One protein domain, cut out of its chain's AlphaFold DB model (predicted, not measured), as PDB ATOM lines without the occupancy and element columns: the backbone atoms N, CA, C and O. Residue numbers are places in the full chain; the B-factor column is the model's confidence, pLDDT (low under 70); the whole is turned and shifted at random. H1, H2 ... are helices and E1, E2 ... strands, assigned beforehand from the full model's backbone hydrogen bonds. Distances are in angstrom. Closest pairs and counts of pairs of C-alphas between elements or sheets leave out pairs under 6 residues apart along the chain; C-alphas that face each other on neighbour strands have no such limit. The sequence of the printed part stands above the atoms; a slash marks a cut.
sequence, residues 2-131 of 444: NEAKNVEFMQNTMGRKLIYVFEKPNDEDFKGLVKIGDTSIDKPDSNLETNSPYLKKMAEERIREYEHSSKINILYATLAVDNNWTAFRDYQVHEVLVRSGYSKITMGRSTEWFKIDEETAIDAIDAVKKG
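AT A GLANCE: This is residues 2 to 131 of the 444 residues of the protein "Type III restriction enzyme, res subunit" of Methanosphaera cuniculi (UniProt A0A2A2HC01). A strongly twisted sheet of five strands runs through the middle, with H2 packed over one face and H3 and H4 over the other: three layers, helices on both faces of a sheet. H1 lies beyond the sheet at one end of the longest axis, and the turn between E1 and E2 around Glu 28 makes the other end. You have 130 printed residues with four named helices and five named strands, in the order H1 E1 E2 H2 E3 H3 E4 E5 H4; the sheet's order is E3 E1 E2 E5 E4, all antiparallel, and the class is mixed. The whole is compact, with a radius of gyration of the C-alphas of 14.8 A, and elongated, spanning 48 by 31 by 22 A.

HOW THE PARTS SIT: Start at E1, residues 17 to 23, and E2, residues 34 to 40, an antiparallel hairpin where N 20 and O 37 are 2.9 A apart, within hydrogen-bond range. Beside E1 look for the edge strand E3, residues 73 to 79, antiparallel, with N 21 and O 76 at 2.8 A. Beside E2 is E5, residues 110 to 114, antiparallel, with N 34 and O 114 at 2.9 A. E5 forms a hairpin with the edge strand E4, residues 104 to 107, with N 105 and O 113 at 2.8 A. H2, residues 53 to 63, is on one face at a height over the sheet of 7.3 A, over E3 and only just over E1, on which 3 of its C-alphas fall; it runs across the strands, at 64 degrees to E3 on the local plane, and its closest C-alphas to E3 are those of Lys 56 and Ala 77, 6.0 A. E2, H2 and E3 make a split strand-helix-strand unit, two strands running the same way with E1 between them; its crossover is right-handed. On the opposite face, H4, residues 118 to 130, runs along the strands at a height of 9.1 A, at 14 degrees to E1 on the local plane. On the same face as H4, H3, residues 90 to 99, runs across the strands over E5 at a height of 8.5 A. H3 and H4 touch, about perpendicular at 78 degrees, H4 with residues 124 to 128 alone; their closest C-alphas are those of Val 93 and Ile 125, 5.7 A. H1, residues 2 to 11, is not on the sheet and touches no helix. In H1, H2, H3 and H4 every O i to N i+4 pair is within hydrogen-bond range.

IN THESE COORDINATES: Find C-alpha 17 at (-13.751, -50.610, 195.447); from there E1 runs 20.1 A to C-alpha 23. E2 is 20.2 A long, E3 18.3 A and H2 15.2 A. H1 begins at C-alpha 2, (-20.548, -42.398, 179.439), and H4 runs 18.5 A to C-alpha 130 at (-26.289, -40.338, 192.877).

THE WHOLE: The two C-alphas farthest apart are those of Ala 4 and Glu 28, 48.3 A. The printed part has no cut, and the link from E2 to H2, residues 41 to 52, is long. The mean pLDDT of the printed part is 86.3; look for values under 70 at residues 2 to 15, 44 to 45 and 69.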
ATOM      1  N   ASN A   2     -20.421 -41.377 178.380       53.53
ATOM      2  CA  ASN A   2     -20.548 -42.398 179.439       53.53
ATOM      3  C   ASN A   2     -20.045 -43.804 179.055       53.53
ATOM      4  O   ASN A   2     -19.439 -44.461 179.890       53.53
ATOM      5  N   GLU A   3     -20.219 -44.256 177.807       54.91
ATOM      6  CA  GLU A   3     -19.733 -45.587 177.384       54.91
ATOM      7  C   GLU A   3     -18.202 -45.695 177.375       54.91
ATOM      8  O   GLU A   3     -17.656 -46.696 177.824       54.91
ATOM      9  N   ALA A   4     -17.496 -44.650 176.935       58.59
ATOM     10  CA  ALA A   4     -16.031 -44.630 176.942       58.59
ATOM     11  C   ALA A   4     -15.463 -44.653 178.374       58.59
ATOM     12  O   ALA A   4     -14.538 -45.412 178.645       58.59
ATOM     13  N   LYS A   5     -16.069 -43.892 179.301       57.47
ATOM     14  CA  LYS A   5     -15.701 -43.904 180.728       57.47
ATOM     15  C   LYS A   5     -15.992 -45.248 181.403       57.47
ATOM     16  O   LYS A   5     -15.185 -45.707 182.203       57.47
ATOM     17  N   ASN A   6     -17.109 -45.893 181.056       60.69
ATOM     18  CA  ASN A   6     -17.449 -47.239 181.520       60.69
ATOM     19  C   ASN A   6     -16.375 -48.253 181.090       60.69
ATOM     20  O   ASN A   6     -15.813 -48.954 181.926       60.69
ATOM     21  N   VAL A   7     -16.016 -48.271 179.802       59.31
ATOM     22  CA  VAL A   7     -14.983 -49.180 179.277       59.31
ATOM     23  C   VAL A   7     -13.620 -48.922 179.927       59.31
ATOM     24  O   VAL A   7     -12.948 -49.872 180.317       59.31
ATOM     25  N   GLU A   8     -13.229 -47.660 180.120       61.03
ATOM     26  CA  GLU A   8     -11.970 -47.286 180.777       61.03
ATOM     27  C   GLU A   8     -11.928 -47.716 182.258       61.03
ATOM     28  O   GLU A   8     -10.949 -48.318 182.707       61.03
ATOM     29  N   PHE A   9     -13.014 -47.510 183.012       63.34
ATOM     30  CA  PHE A   9     -13.141 -47.976 184.399       63.34
ATOM     31  C   PHE A   9     -13.140 -49.514 184.499       63.34
ATOM     32  O   PHE A   9     -12.480 -50.108 185.360       63.34
ATOM     33  N   MET A  10     -13.827 -50.186 183.573       59.06
ATOM     34  CA  MET A  10     -13.866 -51.649 183.461       59.06
ATOM     35  C   MET A  10     -12.543 -52.256 182.963       59.06
ATOM     36  O   MET A  10     -12.305 -53.448 183.168       59.06
ATOM     37  N   GLN A  11     -11.618 -51.453 182.432       56.06
ATOM     38  CA  GLN A  11     -10.262 -51.879 182.059       56.06
ATOM     39  C   GLN A  11      -9.198 -51.530 183.115       56.06
ATOM     40  O   GLN A  11      -8.221 -52.263 183.254       56.06
ATOM     41  N   ASN A  12      -9.398 -50.480 183.919       61.44
ATOM     42  CA  ASN A  12      -8.468 -50.096 184.985       61.44
ATOM     43  C   ASN A  12      -8.723 -50.893 186.283       61.44
ATOM     44  O   ASN A  12      -9.635 -50.600 187.059       61.44
ATOM     45  N   THR A  13      -7.922 -51.933 186.518       51.78
ATOM     46  CA  THR A  13      -8.053 -52.851 187.666       51.78
ATOM     47  C   THR A  13      -7.527 -52.284 188.986       51.78
ATOM     48  O   THR A  13      -7.926 -52.768 190.041       51.78
ATOM     49  N   MET A  14      -6.693 -51.237 188.980       48.53
ATOM     50  CA  MET A  14      -6.063 -50.708 190.204       48.53
ATOM     51  C   MET A  14      -6.964 -49.800 191.067       48.53
ATOM     52  O   MET A  14      -6.496 -49.239 192.056       48.53
ATOM     53  N   GLY A  15      -8.254 -49.653 190.740       58.41
ATOM     54  CA  GLY A  15      -9.137 -48.675 191.396       58.41
ATOM     55  C   GLY A  15     -10.498 -49.182 191.870       58.41
ATOM     56  O   GLY A  15     -11.266 -48.385 192.404       58.41
ATOM     57  N   ARG A  16     -10.839 -50.467 191.690       77.44
ATOM     58  CA  ARG A  16     -12.196 -50.951 192.000       77.44
ATOM     59  C   ARG A  16     -12.372 -51.182 193.486       77.44
ATOM     60  O   ARG A  16     -11.623 -51.935 194.108       77.44
ATOM     61  N   LYS A  17     -13.383 -50.528 194.039       88.12
ATOM     62  CA  LYS A  17     -13.751 -50.610 195.447       88.12
ATOM     63  C   LYS A  17     -15.086 -51.329 195.590       88.12
ATOM     64  O   LYS A  17     -15.946 -51.240 194.719       88.12
ATOM     65  N   LEU A  18     -15.230 -52.058 196.680       92.62
ATOM     66  CA  LEU A  18     -16.434 -52.754 197.114       92.62
ATOM     67  C   LEU A  18     -16.893 -52.098 198.408       92.62
ATOM     68  O   LEU A  18     -16.072 -51.942 199.306       92.62
ATOM     69  N   ILE A  19     -18.179 -51.782 198.517       96.69
ATOM     70  CA  ILE A  19     -18.818 -51.415 199.781       96.69
ATOM     71  C   ILE A  19     -19.632 -52.600 200.269       96.69
ATOM     72  O   ILE A  19     -20.360 -53.222 199.492       96.69
ATOM     73  N   TYR A  20     -19.521 -52.902 201.555       96.50
ATOM     74  CA  TYR A  20     -20.269 -53.967 202.199       96.50
ATOM     75  C   TYR A  20     -20.915 -53.493 203.499       96.50
ATOM     76  O   TYR A  20     -20.398 -52.616 204.192       96.50
ATOM     77  N   VAL A  21     -22.039 -54.118 203.830       97.12
ATOM     78  CA  VAL A  21     -22.815 -53.903 205.050       97.12
ATOM     79  C   VAL A  21     -22.939 -55.241 205.758       97.12
ATOM     80  O   VAL A  21     -23.334 -56.239 205.149       97.12
ATOM     81  N   PHE A  22     -22.588 -55.274 207.038       95.12
ATOM     82  CA  PHE A  22     -22.703 -56.485 207.837       95.12
ATOM     83  C   PHE A  22     -23.160 -56.194 209.262       95.12
ATOM     84  O   PHE A  22     -22.974 -55.098 209.792       95.12
ATOM     85  N   GLU A  23     -23.723 -57.220 209.884       94.06
ATOM     86  CA  GLU A  23     -24.144 -57.236 211.282       94.06
ATOM     87  C   GLU A  23     -23.507 -58.424 212.023       94.06
ATOM     88  O   GLU A  23     -22.921 -59.336 211.420       94.06
ATOM     89  N   LYS A  24     -23.651 -58.425 213.351       91.81
ATOM     90  CA  LYS A  24     -23.238 -59.522 214.234       91.81
ATOM     91  C   LYS A  24     -24.469 -60.116 214.926       91.81
ATOM     92  O   LYS A  24     -24.755 -59.767 216.066       91.81
ATOM     93  N   PRO A  25     -25.206 -61.030 214.273       86.12
ATOM     94  CA  PRO A  25     -26.529 -61.449 214.745       86.12
ATOM     95  C   PRO A  25     -26.496 -62.240 216.063       86.12
ATOM     96  O   PRO A  25     -27.502 -62.324 216.756       86.12
ATOM     97  N   ASN A  26     -25.351 -62.835 216.407       86.44
ATOM     98  CA  ASN A  26     -25.184 -63.646 217.615       86.44
ATOM     99  C   ASN A  26     -24.544 -62.874 218.781       86.44
ATOM    100  O   ASN A  26     -24.222 -63.480 219.800       86.44
ATOM    101  N   ASP A  27     -24.289 -61.580 218.605       87.12
ATOM    102  CA  ASP A  27     -23.633 -60.731 219.591       87.12
ATOM    103  C   ASP A  27     -24.664 -59.719 220.107       87.12
ATOM    104  O   ASP A  27     -25.010 -58.768 219.407       87.12
ATOM    105  N   GLU A  28     -25.226 -59.975 221.294       87.44
ATOM    106  CA  GLU A  28     -26.334 -59.171 221.845       87.44
ATOM    107  C   GLU A  28     -25.946 -57.697 222.029       87.44
ATOM    108  O   GLU A  28     -26.797 -56.826 221.846       87.44
ATOM    109  N   ASP A  29     -24.667 -57.398 222.280       87.50
ATOM    110  CA  ASP A  29     -24.183 -56.016 222.372       87.50
ATOM    111  C   ASP A  29     -24.347 -55.274 221.033       87.50
ATOM    112  O   ASP A  29     -24.552 -54.064 221.010       87.50
ATOM    113  N   PHE A  30     -24.311 -55.984 219.901       88.62
ATOM    114  CA  PHE A  30     -24.391 -55.420 218.548       88.62
ATOM    115  C   PHE A  30     -25.776 -55.565 217.912       88.62
ATOM    116  O   PHE A  30     -25.945 -55.322 216.716       88.62
ATOM    117  N   LYS A  31     -26.784 -55.960 218.689       89.06
ATOM    118  CA  LYS A  31     -28.133 -56.187 218.176       89.06
ATOM    119  C   LYS A  31     -28.736 -54.917 217.572       89.06
ATOM    120  O   LYS A  31     -28.826 -53.878 218.224       89.06
ATOM    121  N   GLY A  32     -29.179 -55.022 216.319       89.38
ATOM    122  CA  GLY A  32     -29.718 -53.892 215.554       89.38
ATOM    123  C   GLY A  32     -28.662 -52.869 215.125       89.38
ATOM    124  O   GLY A  32     -29.024 -51.765 214.722       89.38
ATOM    125  N   LEU A  33     -27.371 -53.203 215.241       93.50
ATOM    126  CA  LEU A  33     -26.276 -52.397 214.721       93.50
ATOM    127  C   LEU A  33     -25.725 -53.008 213.436       93.50
ATOM    128  O   LEU A  33     -25.412 -54.198 213.371       93.50
ATOM    129  N   VAL A  34     -25.498 -52.150 212.450       94.69
ATOM    130  CA  VAL A  34     -24.799 -52.499 211.214       94.69
ATOM    131  C   VAL A  34     -23.482 -51.742 211.125       94.69
ATOM    132  O   VAL A  34     -23.339 -50.622 211.626       94.69
ATOM    133  N   LYS A  35     -22.501 -52.354 210.466       94.69
ATOM    134  CA  LYS A  35     -21.239 -51.712 210.100       94.69
ATOM    135  C   LYS A  35     -21.112 -51.697 208.585       94.69
ATOM    136  O   LYS A  35     -21.329 -52.708 207.918       94.69
ATOM    137  N   ILE A  36     -20.730 -50.536 208.065       95.56
ATOM    138  CA  ILE A  36     -20.504 -50.297 206.641       95.56
ATOM    139  C   ILE A  36     -19.007 -50.115 206.450       95.56
ATOM    140  O   ILE A  36     -18.419 -49.245 207.092       95.56
ATOM    141  N   GLY A  37     -18.404 -50.939 205.601       93.69
ATOM    142  CA  GLY A  37     -16.977 -50.887 205.304       93.69
ATOM    143  C   GLY A  37     -16.703 -51.004 203.815       93.69
ATOM    144  O   GLY A  37     -17.601 -51.306 203.024       93.69
ATOM    145  N   ASP A  38     -15.449 -50.777 203.435       94.00
ATOM    146  CA  ASP A  38     -14.997 -50.975 202.063       94.00
ATOM    147  C   ASP A  38     -13.747 -51.857 201.938       94.00
ATOM    148  O   ASP A  38     -12.964 -52.043 202.876       94.00
ATOM    149  N   THR A  39     -13.560 -52.410 200.742       91.69
ATOM    150  CA  THR A  39     -12.336 -53.109 200.340       91.69
ATOM    151  C   THR A  39     -12.045 -52.906 198.854       91.69
ATOM    152  O   THR A  39     -12.820 -52.278 198.133       91.69
ATOM    153  N   SER A  40     -10.909 -53.410 198.379       88.75
ATOM    154  CA  SER A  40     -10.544 -53.375 196.957       88.75
ATOM    155  C   SER A  40     -10.853 -54.706 196.283       88.75
ATOM    156  O   SER A  40     -10.792 -55.753 196.923       88.75
ATOM    157  N   ILE A  41     -11.155 -54.657 194.989       84.94
ATOM    158  CA  ILE A  41     -11.402 -55.831 194.150       84.94
ATOM    159  C   ILE A  41     -10.231 -55.986 193.180       84.94
ATOM    160  O   ILE A  41      -9.821 -55.020 192.542       84.94
ATOM    161  N   ASP A  42      -9.713 -57.203 193.054       73.50
ATOM    162  CA  ASP A  42      -8.504 -57.526 192.296       73.50
ATOM    163  C   ASP A  42      -8.777 -58.184 190.929       73.50
ATOM    164  O   ASP A  42      -7.907 -58.154 190.055       73.50
ATOM    165  N   LYS A  43      -9.971 -58.760 190.702       71.38
ATOM    166  CA  LYS A  43     -10.262 -59.573 189.502       71.38
ATOM    167  C   LYS A  43     -11.275 -58.929 188.543       71.38
ATOM    168  O   LYS A  43     -12.424 -58.718 188.929       71.38
ATOM    169  N   PRO A  44     -10.896 -58.679 187.273       58.62
ATOM    170  CA  PRO A  44     -11.771 -58.051 186.280       58.62
ATOM    171  C   PRO A  44     -12.893 -58.953 185.745       58.62
ATOM    172  O   PRO A  44     -13.948 -58.429 185.411       58.62
ATOM    173  N   ASP A  45     -12.708 -60.278 185.725       64.69
ATOM    174  CA  ASP A  45     -13.630 -61.214 185.048       64.69
ATOM    175  C   ASP A  45     -14.672 -61.866 185.980       64.69
ATOM    176  O   ASP A  45     -15.269 -62.892 185.655       64.69
ATOM    177  N   SER A  46     -14.862 -61.325 187.185       75.31
ATOM    178  CA  SER A  46     -15.807 -61.884 188.164       75.31
ATOM    179  C   SER A  46     -17.197 -61.260 188.019       75.31
ATOM    180  O   SER A  46     -17.318 -60.131 187.560       75.31
ATOM    181  N   ASN A  47     -18.260 -61.960 188.440       82.75
ATOM    182  CA  ASN A  47     -19.589 -61.342 188.516       82.75
ATOM    183  C   ASN A  47     -19.561 -60.199 189.555       82.75
ATOM    184  O   ASN A  47     -19.409 -60.456 190.753       82.75
ATOM    185  N   LEU A  48     -19.696 -58.953 189.088       86.00
ATOM    186  CA  LEU A  48     -19.688 -57.732 189.903       86.00
ATOM    187  C   LEU A  48     -21.097 -57.195 190.205       86.00
ATOM    188  O   LEU A  48     -21.231 -56.068 190.682       86.00
ATOM    189  N   GLU A  49     -22.147 -57.970 189.930       89.94
ATOM    190  CA  GLU A  49     -23.509 -57.629 190.336       89.94
ATOM    191  C   GLU A  49     -23.607 -57.479 191.858       89.94
ATOM    192  O   GLU A  49     -22.932 -58.175 192.628       89.94
ATOM    193  N   THR A  50     -24.483 -56.577 192.298       92.81
ATOM    194  CA  THR A  50     -24.812 -56.412 193.715       92.81
ATOM    195  C   THR A  50     -25.163 -57.762 194.339       92.81
ATOM    196  O   THR A  50     -25.933 -58.543 193.785       92.81
ATOM    197  N   ASN A  51     -24.599 -58.025 195.515       95.06
ATOM    198  CA  ASN A  51     -24.755 -59.250 196.293       95.06
ATOM    199  C   ASN A  51     -24.267 -60.536 195.612       95.06
ATOM    200  O   ASN A  51     -24.590 -61.627 196.091       95.06
ATOM    201  N   SER A  52     -23.439 -60.447 194.563       94.06
ATOM    202  CA  SER A  52     -22.853 -61.643 193.959       94.06
ATOM    203  C   SER A  52     -22.041 -62.459 194.985       94.06
ATOM    204  O   SER A  52     -21.443 -61.892 195.911       94.06
ATOM    205  N   PRO A  53     -21.946 -63.796 194.818       93.50
ATOM    206  CA  PRO A  53     -21.129 -64.637 195.693       93.50
ATOM    207  C   PRO A  53     -19.665 -64.187 195.773       93.50
ATOM    208  O   PRO A  53     -19.028 -64.328 196.815       93.50
ATOM    209  N   TYR A  54     -19.133 -63.623 194.684       91.94
ATOM    210  CA  TYR A  54     -17.775 -63.089 194.651       91.94
ATOM    211  C   TYR A  54     -17.634 -61.842 195.533       91.94
ATOM    212  O   TYR A  54     -16.738 -61.809 196.375       91.94
ATOM    213  N   LEU A  55     -18.534 -60.859 195.407       93.06
ATOM    214  CA  LEU A  55     -18.492 -59.652 196.239       93.06
ATOM    215  C   LEU A  55     -18.652 -59.986 197.726       93.06
ATOM    216  O   LEU A  55     -17.872 -59.508 198.549       93.06
ATOM    217  N   LYS A  56     -19.605 -60.860 198.077       94.62
ATOM    218  CA  LYS A  56     -19.787 -61.295 199.471       94.62
ATOM    219  C   LYS A  56     -18.546 -62.001 200.020       94.62
ATOM    220  O   LYS A  56     -18.159 -61.738 201.154       94.62
ATOM    221  N   LYS A  57     -17.870 -62.822 199.209       93.12
ATOM    222  CA  LYS A  57     -16.609 -63.464 199.601       93.12
ATOM    223  C   LYS A  57     -15.491 -62.447 199.872       93.12
ATOM    224  O   LYS A  57     -14.804 -62.573 200.877       93.12
ATOM    225  N   MET A  58     -15.319 -61.435 199.018       92.88
ATOM    226  CA  MET A  58     -14.302 -60.387 199.225       92.88
ATOM    227  C   MET A  58     -14.584 -59.542 200.473       92.88
ATOM    228  O   MET A  58     -13.664 -59.210 201.221       92.88
ATOM    229  N   ALA A  59     -15.856 -59.225 200.727       93.50
ATOM    230  CA  ALA A  59     -16.269 -58.568 201.963       93.50
ATOM    231  C   ALA A  59     -15.964 -59.437 203.192       93.50
ATOM    232  O   ALA A  59     -15.387 -58.948 204.158       93.50
ATOM    233  N   GLU A  60     -16.292 -60.730 203.150       94.00
ATOM    234  CA  GLU A  60     -16.006 -61.665 204.241       94.00
ATOM    235  C   GLU A  60     -14.505 -61.778 204.536       94.00
ATOM    236  O   GLU A  60     -14.108 -61.709 205.699       94.00
ATOM    237  N   GLU A  61     -13.667 -61.908 203.503       92.75
ATOM    238  CA  GLU A  61     -12.208 -61.938 203.649       92.75
ATOM    239  C   GLU A  61     -11.694 -60.664 204.327       92.75
ATOM    240  O   GLU A  61     -10.956 -60.760 205.307       92.75
ATOM    241  N   ARG A  62     -12.165 -59.485 203.892       92.75
ATOM    242  CA  ARG A  62     -11.810 -58.204 204.517       92.75
ATOM    243  C   ARG A  62     -12.257 -58.124 205.974       92.75
ATOM    244  O   ARG A  62     -11.480 -57.692 206.822       92.75
ATOM    245  N   ILE A  63     -13.497 -58.508 206.278       90.88
ATOM    246  CA  ILE A  63     -14.034 -58.446 207.643       90.88
ATOM    247  C   ILE A  63     -13.201 -59.333 208.573       90.88
ATOM    248  O   ILE A  63     -12.831 -58.906 209.666       90.88
ATOM    249  N   ARG A  64     -12.821 -60.530 208.114       90.88
ATOM    250  CA  ARG A  64     -12.010 -61.481 208.886       90.88
ATOM    251  C   ARG A  64     -10.582 -61.011 209.177       90.88
ATOM    252  O   ARG A  64      -9.929 -61.649 209.996       90.88
ATOM    253  N   GLU A  65     -10.087 -59.933 208.564       88.25
ATOM    254  CA  GLU A  65      -8.777 -59.345 208.899       88.25
ATOM    255  C   GLU A  65      -8.781 -58.599 210.236       88.25
ATOM    256  O   GLU A  65      -7.741 -58.495 210.880       88.25
ATOM    257  N   TYR A  66      -9.934 -58.068 210.646       85.25
ATOM    258  CA  TYR A  66     -10.072 -57.289 211.880       85.25
ATOM    259  C   TYR A  66     -11.144 -57.837 212.831       85.25
ATOM    260  O   TYR A  66     -11.196 -57.425 213.988       85.25
ATOM    261  N   GLU A  67     -11.983 -58.764 212.369       82.31
ATOM    262  CA  GLU A  67     -13.043 -59.405 213.139       82.31
ATOM    263  C   GLU A  67     -12.906 -60.933 213.062       82.31
ATOM    264  O   GLU A  67     -13.370 -61.577 212.121       82.31
ATOM    265  N   HIS A  68     -12.228 -61.526 214.049       76.56
ATOM    266  CA  HIS A  68     -11.855 -62.947 214.022       76.56
ATOM    267  C   HIS A  68     -12.817 -63.873 214.782       76.56
ATOM    268  O   HIS A  68     -12.832 -65.076 214.526       76.56
ATOM    269  N   SER A  69     -13.573 -63.344 215.749       69.31
ATOM    270  CA  SER A  69     -14.281 -64.147 216.759       69.31
ATOM    271  C   SER A  69     -15.802 -64.136 216.635       69.31
ATOM    272  O   SER A  69     -16.451 -65.050 217.142       69.31
ATOM    273  N   SER A  70     -16.387 -63.130 215.983       76.56
ATOM    274  CA  SER A  70     -17.841 -63.023 215.848       76.56
ATOM    275  C   SER A  70     -18.345 -63.750 214.599       76.56
ATOM    276  O   SER A  70     -17.767 -63.649 213.517       76.56
ATOM    277  N   LYS A  71     -19.490 -64.434 214.721       86.50
ATOM    278  CA  LYS A  71     -20.274 -64.826 213.545       86.50
ATOM    279  C   LYS A  71     -20.800 -63.548 212.887       86.50
ATOM    280  O   LYS A  71     -21.460 -62.753 213.553       86.50
ATOM    281  N   ILE A  72     -20.518 -63.377 211.602       90.75
ATOM    282  CA  ILE A  72     -20.954 -62.221 210.812       90.75
ATOM    283  C   ILE A  72     -22.072 -62.618 209.850       90.75
ATOM    284  O   ILE A  72     -22.133 -63.766 209.401       90.75
ATOM    285  N   ASN A  73     -22.939 -61.667 209.524       94.19
ATOM    286  CA  ASN A  73     -23.919 -61.791 208.450       94.19
ATOM    287  C   ASN A  73     -23.757 -60.610 207.487       94.19
ATOM    288  O   ASN A  73     -23.866 -59.459 207.904       94.19
ATOM    289  N   ILE A  74     -23.458 -60.892 206.215       96.00
ATOM    290  CA  ILE A  74     -23.302 -59.866 205.175       96.00
ATOM    291  C   ILE A  74     -24.665 -59.614 204.543       96.00
ATOM    292  O   ILE A  74     -25.140 -60.408 203.718       96.00
ATOM    293  N   LEU A  75     -25.247 -58.484 204.926       96.31
ATOM    294  CA  LEU A  75     -26.540 -58.000 204.459       96.31
ATOM    295  C   LEU A  75     -26.429 -57.585 202.988       96.31
ATOM    296  O   LEU A  75     -27.052 -58.179 202.108       96.31
ATOM    297  N   TYR A  76     -25.482 -56.689 202.700       97.56
ATOM    298  CA  TYR A  76     -25.354 -56.055 201.392       97.56
ATOM    299  C   TYR A  76     -23.894 -55.937 200.935       97.56
ATOM    300  O   TYR A  76     -22.994 -55.723 201.744       97.56
ATOM    301  N   ALA A  77     -23.642 -56.077 199.634       96.75
ATOM    302  CA  ALA A  77     -22.327 -55.928 199.016       96.75
ATOM    303  C   ALA A  77     -22.478 -55.405 197.578       96.75
ATOM    304  O   ALA A  77     -23.128 -56.043 196.755       96.75
ATOM    305  N   THR A  78     -21.885 -54.259 197.244       95.69
ATOM    306  CA  THR A  78     -22.021 -53.646 195.911       95.69
ATOM    307  C   THR A  78     -20.741 -52.948 195.468       95.69
ATOM    308  O   THR A  78     -19.930 -52.503 196.282       95.69
ATOM    309  N   LEU A  79     -20.562 -52.816 194.156       93.62
ATOM    310  CA  LEU A  79     -19.466 -52.036 193.602       93.62
ATOM    311  C   LEU A  79     -19.585 -50.567 194.047       93.62
ATOM    312  O   LEU A  79     -20.642 -49.946 193.928       93.62
ATOM    313  N   ALA A  80     -18.488 -50.014 194.553       93.25
ATOM    314  CA  ALA A  80     -18.422 -48.663 195.095       93.25
ATOM    315  C   ALA A  80     -18.058 -47.665 193.995       93.25
ATOM    316  O   ALA A  80     -16.977 -47.074 193.993       93.25
ATOM    317  N   VAL A  81     -18.948 -47.549 193.014       90.69
ATOM    318  CA  VAL A  81     -18.820 -46.642 191.876       90.69
ATOM    319  C   VAL A  81     -20.079 -45.792 191.759       90.69
ATOM    320  O   VAL A  81     -21.189 -46.314 191.856       90.69
ATOM    321  N   ASP A  82     -19.903 -44.484 191.602       88.19
ATOM    322  CA  ASP A  82     -21.010 -43.553 191.405       88.19
ATOM    323  C   ASP A  82     -21.505 -43.538 189.946       88.19
ATOM    324  O   ASP A  82     -20.921 -44.152 189.046       88.19
ATOM    325  N   ASN A  83     -22.580 -42.795 189.687       87.81
ATOM    326  CA  ASN A  83     -23.153 -42.644 188.346       87.81
ATOM    327  C   ASN A  83     -22.200 -41.962 187.342       87.81
ATOM    328  O   ASN A  83     -22.433 -42.014 186.132       87.81
ATOM    329  N   ASN A  84     -21.123 -41.340 187.829       84.94
ATOM    330  CA  ASN A  84     -20.076 -40.709 187.031       84.94
ATOM    331  C   ASN A  84     -18.860 -41.622 186.803       84.94
ATOM    332  O   ASN A  84     -17.872 -41.165 186.219       84.94
ATOM    333  N   TRP A  85     -18.938 -42.894 187.207       83.75
ATOM    334  CA  TRP A  85     -17.849 -43.874 187.152       83.75
ATOM    335  C   TRP A  85     -16.650 -43.536 188.050       83.75
ATOM    336  O   TRP A  85     -15.517 -43.935 187.779       83.75
ATOM    337  N   THR A  86     -16.898 -42.815 189.141       85.75
ATOM    338  CA  THR A  86     -15.901 -42.470 190.158       85.75
ATOM    339  C   THR A  86     -16.014 -43.430 191.333       85.75
ATOM    340  O   THR A  86     -17.102 -43.671 191.857       85.75
ATOM    341  N   ALA A  87     -14.882 -43.990 191.758       89.00
ATOM    342  CA  ALA A  87     -14.855 -44.852 192.930       89.00
ATOM    343  C   ALA A  87     -15.097 -44.039 194.211       89.00
ATOM    344  O   ALA A  87     -14.508 -42.971 194.387       89.00
ATOM    345  N   PHE A  88     -15.900 -44.578 195.125       92.56
ATOM    346  CA  PHE A  88     -16.132 -43.996 196.446       92.56
ATOM    347  C   PHE A  88     -15.780 -44.978 197.569       92.56
ATOM    348  O   PHE A  88     -15.480 -46.152 197.334       92.56
ATOM    349  N   ARG A  89     -15.743 -44.472 198.801       93.25
ATOM    350  CA  ARG A  89     -15.316 -45.205 200.004       93.25
ATOM    351  C   ARG A  89     -16.383 -45.165 201.094       93.25
ATOM    352  O   ARG A  89     -17.311 -44.359 201.038       93.25
ATOM    353  N   ASP A  90     -16.225 -46.016 202.100       94.12
ATOM    354  CA  ASP A  90     -17.174 -46.159 203.208       94.12
ATOM    355  C   ASP A  90     -17.405 -44.857 203.979       94.12
ATOM    356  O   ASP A  90     -18.545 -44.539 204.308       94.12
ATOM    357  N   TYR A  91     -16.363 -44.046 204.176       93.88
ATOM    358  CA  TYR A  91     -16.478 -42.766 204.870       93.88
ATOM    359  C   TYR A  91     -17.453 -41.799 204.183       93.88
ATOM    360  O   TYR A  91     -18.056 -40.978 204.870       93.88
ATOM    361  N   GLN A  92     -17.645 -41.898 202.861       95.31
ATOM    362  CA  GLN A  92     -18.630 -41.089 202.130       95.31
ATOM    363  C   GLN A  92     -20.056 -41.570 202.422       95.31
ATOM    364  O   GLN A  92     -20.956 -40.754 202.595       95.31
ATOM    365  N   VAL A  93     -20.256 -42.884 202.562       96.50
ATOM    366  CA  VAL A  93     -21.541 -43.464 202.993       96.50
ATOM    367  C   VAL A  93     -21.832 -43.087 204.447       96.50
ATOM    368  O   VAL A  93     -22.949 -42.706 204.790       96.50
ATOM    369  N   HIS A  94     -20.811 -43.124 205.311       95.62
ATOM    370  CA  HIS A  94     -20.930 -42.658 206.694       95.62
ATOM    371  C   HIS A  94     -21.275 -41.170 206.759       95.62
ATOM    372  O   HIS A  94     -22.070 -40.780 207.608       95.62
ATOM    373  N   GLU A  95     -20.677 -40.343 205.895       94.19
ATOM    374  CA  GLU A  95     -20.989 -38.915 205.801       94.19
ATOM    375  C   GLU A  95     -22.464 -38.718 205.443       94.19
ATOM    376  O   GLU A  95     -23.151 -37.991 206.154       94.19
ATOM    377  N   VAL A  96     -22.981 -39.423 204.431       95.81
ATOM    378  CA  VAL A  96     -24.408 -39.383 204.068       95.81
ATOM    379  C   VAL A  96     -25.303 -39.760 205.248       95.81
ATOM    380  O   VAL A  96     -26.257 -39.040 205.544       95.81
ATOM    381  N   LEU A  97     -24.994 -40.839 205.974       94.62
ATOM    382  CA  LEU A  97     -25.761 -41.243 207.159       94.62
ATOM    383  C   LEU A  97     -25.761 -40.162 208.242       94.62
ATOM    384  O   LEU A  97     -26.820 -39.802 208.758       94.62
ATOM    385  N   VAL A  98     -24.588 -39.604 208.550       92.81
ATOM    386  CA  VAL A  98     -24.459 -38.523 209.534       92.81
ATOM    387  C   VAL A  98     -25.264 -37.304 209.104       92.81
ATOM    388  O   VAL A  98     -26.075 -36.795 209.874       92.81
ATOM    389  N   ARG A  99     -25.146 -36.880 207.849       93.38
ATOM    390  CA  ARG A  99     -25.903 -35.735 207.333       93.38
ATOM    391  C   ARG A  99     -27.413 -35.975 207.314       93.38
ATOM    392  O   ARG A  99     -28.177 -35.023 207.441       93.38
ATOM    393  N   SER A 100     -27.838 -37.234 207.245       91.44
ATOM    394  CA  SER A 100     -29.248 -37.648 207.289       91.44
ATOM    395  C   SER A 100     -29.834 -37.734 208.703       91.44
ATOM    396  O   SER A 100     -31.038 -37.932 208.846       91.44
ATOM    397  N   GLY A 101     -29.023 -37.558 209.752       89.38
ATOM    398  CA  GLY A 101     -29.477 -37.595 211.149       89.38
ATOM    399  C   GLY A 101     -29.093 -38.860 211.918       89.38
ATOM    400  O   GLY A 101     -29.400 -38.963 213.101       89.38
ATOM    401  N   TYR A 102     -28.398 -39.814 211.296       91.25
ATOM    402  CA  TYR A 102     -27.910 -41.003 211.993       91.25
ATOM    403  C   TYR A 102     -26.580 -40.710 212.692       91.25
ATOM    404  O   TYR A 102     -25.806 -39.855 212.264       91.25
ATOM    405  N   SER A 103     -26.295 -41.414 213.783       89.50
ATOM    406  CA  SER A 103     -25.088 -41.186 214.584       89.50
ATOM    407  C   SER A 103     -24.212 -42.430 214.617       89.50
ATOM    408  O   SER A 103     -24.708 -43.556 214.692       89.50
ATOM    409  N   LYS A 104     -22.894 -42.212 214.581       90.44
ATOM    410  CA  LYS A 104     -21.901 -43.269 214.781       90.44
ATOM    411  C   LYS A 104     -21.919 -43.733 216.234       90.44
ATOM    412  O   LYS A 104     -21.883 -42.917 217.153       90.44
ATOM    413  N   ILE A 105     -21.917 -45.043 216.432       90.12
ATOM    414  CA  ILE A 105     -21.857 -45.701 217.732       90.12
ATOM    415  C   ILE A 105     -20.471 -46.320 217.889       90.12
ATOM    416  O   ILE A 105     -19.959 -47.007 217.000       90.12
ATOM    417  N   THR A 106     -19.858 -46.054 219.041       87.06
ATOM    418  CA  THR A 106     -18.571 -46.647 219.401       87.06
ATOM    419  C   THR A 106     -18.804 -47.917 220.199       87.06
ATOM    420  O   THR A 106     -19.365 -47.865 221.287       87.06
ATOM    421  N   MET A 107     -18.334 -49.040 219.661       80.88
ATOM    422  CA  MET A 107     -18.383 -50.349 220.307       80.88
ATOM    423  C   MET A 107     -16.960 -50.885 220.442       80.88
ATOM    424  O   MET A 107     -16.277 -51.164 219.448       80.88
ATOM    425  N   GLY A 108     -16.484 -50.995 221.684       77.12
ATOM    426  CA  GLY A 108     -15.101 -51.364 221.983       77.12
ATOM    427  C   GLY A 108     -14.102 -50.399 221.335       77.12
ATOM    428  O   GLY A 108     -14.033 -49.229 221.697       77.12
ATOM    429  N   ARG A 109     -13.314 -50.895 220.370       71.50
ATOM    430  CA  ARG A 109     -12.323 -50.101 219.612       71.50
ATOM    431  C   ARG A 109     -12.828 -49.595 218.253       71.50
ATOM    432  O   ARG A 109     -12.098 -48.878 217.580       71.50
ATOM    433  N   SER A 110     -14.034 -49.981 217.829       75.88
ATOM    434  CA  SER A 110     -14.605 -49.602 216.529       75.88
ATOM    435  C   SER A 110     -15.608 -48.466 216.698       75.88
ATOM    436  O   SER A 110     -16.577 -48.607 217.438       75.88
ATOM    437  N   THR A 111     -15.415 -47.369 215.967       73.94
ATOM    438  CA  THR A 111     -16.231 -46.141 216.043       73.94
ATOM    439  C   THR A 111     -17.236 -45.995 214.893       73.94
ATOM    440  O   THR A 111     -17.753 -44.909 214.657       73.94
ATOM    441  N   GLU A 112     -17.500 -47.061 214.135       85.12
ATOM    442  CA  GLU A 112     -18.220 -46.981 212.850       85.12
ATOM    443  C   GLU A 112     -19.434 -47.921 212.786       85.12
ATOM    444  O   GLU A 112     -19.726 -48.497 211.738       85.12
ATOM    445  N   TRP A 113     -20.108 -48.129 213.916       92.62
ATOM    446  CA  TRP A 113     -21.391 -48.833 213.949       92.62
ATOM    447  C   TRP A 113     -22.544 -47.839 213.824       92.62
ATOM    448  O   TRP A 113     -22.436 -46.707 214.288       92.62
ATOM    449  N   PHE A 114     -23.651 -48.264 213.227       95.19
ATOM    450  CA  PHE A 114     -24.864 -47.465 213.080       95.19
ATOM    451  C   PHE A 114     -26.072 -48.283 213.525       95.19
ATOM    452  O   PHE A 114     -26.192 -49.451 213.165       95.19
ATOM    453  N   LYS A 115     -26.974 -47.666 214.293       94.06
ATOM    454  CA  LYS A 115     -28.269 -48.260 214.643       94.06
ATOM    455  C   LYS A 115     -29.283 -47.931 213.546       94.06
ATOM    456  O   LYS A 115     -30.019 -46.957 213.670       94.06
ATOM    457  N   ILE A 116     -29.235 -48.696 212.460       93.88
ATOM    458  CA  ILE A 116     -30.079 -48.554 211.264       93.88
ATOM    459  C   ILE A 116     -30.421 -49.941 210.709       93.88
ATOM    460  O   ILE A 116     -29.710 -50.906 210.992       93.88
ATOM    461  N   ASP A 117     -31.488 -50.030 209.922       92.75
ATOM    462  CA  ASP A 117     -31.832 -51.237 209.170       92.75
ATOM    463  C   ASP A 117     -31.029 -51.364 207.859       92.75
ATOM    464  O   ASP A 117     -30.249 -50.486 207.472       92.75
ATOM    465  N   GLU A 118     -31.191 -52.509 207.188       94.00
ATOM    466  CA  GLU A 118     -30.540 -52.793 205.906       94.00
ATOM    467  C   GLU A 118     -30.972 -51.805 204.812       94.00
ATOM    468  O   GLU A 118     -30.130 -51.350 204.039       94.00
ATOM    469  N   GLU A 119     -32.252 -51.432 204.773       93.69
ATOM    470  CA  GLU A 119     -32.807 -50.527 203.761       93.69
ATOM    471  C   GLU A 119     -32.186 -49.129 203.854       93.69
ATOM    472  O   GLU A 119     -31.679 -48.615 202.860       93.69
ATOM    473  N   THR A 120     -32.086 -48.566 205.058       94.31
ATOM    474  CA  THR A 120     -31.422 -47.281 205.314       94.31
ATOM    475  C   THR A 120     -29.949 -47.314 204.897       94.31
ATOM    476  O   THR A 120     -29.419 -46.333 204.366       94.31
ATOM    477  N   ALA A 121     -29.252 -48.434 205.128       95.81
ATOM    478  CA  ALA A 121     -27.866 -48.587 204.696       95.81
ATOM    479  C   ALA A 121     -27.750 -48.612 203.162       95.81
ATOM    480  O   ALA A 121     -26.829 -48.004 202.611       95.81
ATOM    481  N   ILE A 122     -28.683 -49.274 202.472       95.69
ATOM    482  CA  ILE A 122     -28.763 -49.292 201.004       95.69
ATOM    483  C   ILE A 122     -29.073 -47.891 200.469       95.69
ATOM    484  O   ILE A 122     -28.368 -47.421 199.576       95.69
ATOM    485  N   ASP A 123     -30.038 -47.188 201.057       95.25
ATOM    486  CA  ASP A 123     -30.398 -45.818 200.685       95.25
ATOM    487  C   ASP A 123     -29.212 -44.857 200.820       95.25
ATOM    488  O   ASP A 123     -28.982 -44.024 199.941       95.25
ATOM    489  N   ALA A 124     -28.404 -44.995 201.877       96.25
ATOM    490  CA  ALA A 124     -27.184 -44.207 202.039       96.25
ATOM    491  C   ALA A 124     -26.163 -44.478 200.924       96.25
ATOM    492  O   ALA A 124     -25.537 -43.550 200.408       96.25
ATOM    493  N   ILE A 125     -25.982 -45.745 200.543       96.62
ATOM    494  CA  ILE A 125     -25.079 -46.137 199.454       96.62
ATOM    495  C   ILE A 125     -25.585 -45.578 198.121       96.62
ATOM    496  O   ILE A 125     -24.801 -45.041 197.336       96.62
ATOM    497  N   ASP A 126     -26.885 -45.676 197.867       95.50
ATOM    498  CA  ASP A 126     -27.507 -45.185 196.643       95.50
ATOM    499  C   ASP A 126     -27.481 -43.655 196.549       95.50
ATOM    500  O   ASP A 126     -27.272 -43.121 195.459       95.50
ATOM    501  N   ALA A 127     -27.613 -42.943 197.670       94.75
ATOM    502  CA  ALA A 127     -27.408 -41.497 197.732       94.75
ATOM    503  C   ALA A 127     -25.977 -41.120 197.310       94.75
ATOM    504  O   ALA A 127     -25.801 -40.292 196.414       94.75
ATOM    505  N   VAL A 128     -24.945 -41.807 197.826       95.56
ATOM    506  CA  VAL A 128     -23.557 -41.585 197.368       95.56
ATOM    507  C   VAL A 128     -23.417 -41.855 195.869       95.56
ATOM    508  O   VAL A 128     -22.801 -41.060 195.161       95.56
ATOM    509  N   LYS A 129     -24.027 -42.932 195.349       94.00
ATOM    510  CA  LYS A 129     -23.986 -43.249 193.910       94.00
ATOM    511  C   LYS A 129     -24.609 -42.155 193.042       94.00
ATOM    512  O   LYS A 129     -24.148 -41.925 191.922       94.00
ATOM    513  N   LYS A 130     -25.636 -41.473 193.546       93.94
ATOM    514  CA  LYS A 130     -26.289 -40.338 192.877       93.94
ATOM    515  C   LYS A 130     -25.545 -39.013 193.065       93.94
ATOM    516  O   LYS A 130     -25.882 -38.049 192.384       93.94
ATOM    517  N   GLY A 131     -24.532 -38.967 193.930       90.81
ATOM    518  CA  GLY A 131     -23.839 -37.734 194.308       90.81
ATOM    519  C   GLY A 131     -24.627 -36.870 195.299       90.81
ATOM    520  O   GLY A 131     -24.384 -35.669 195.386       90.81
TER     521      GLY A 131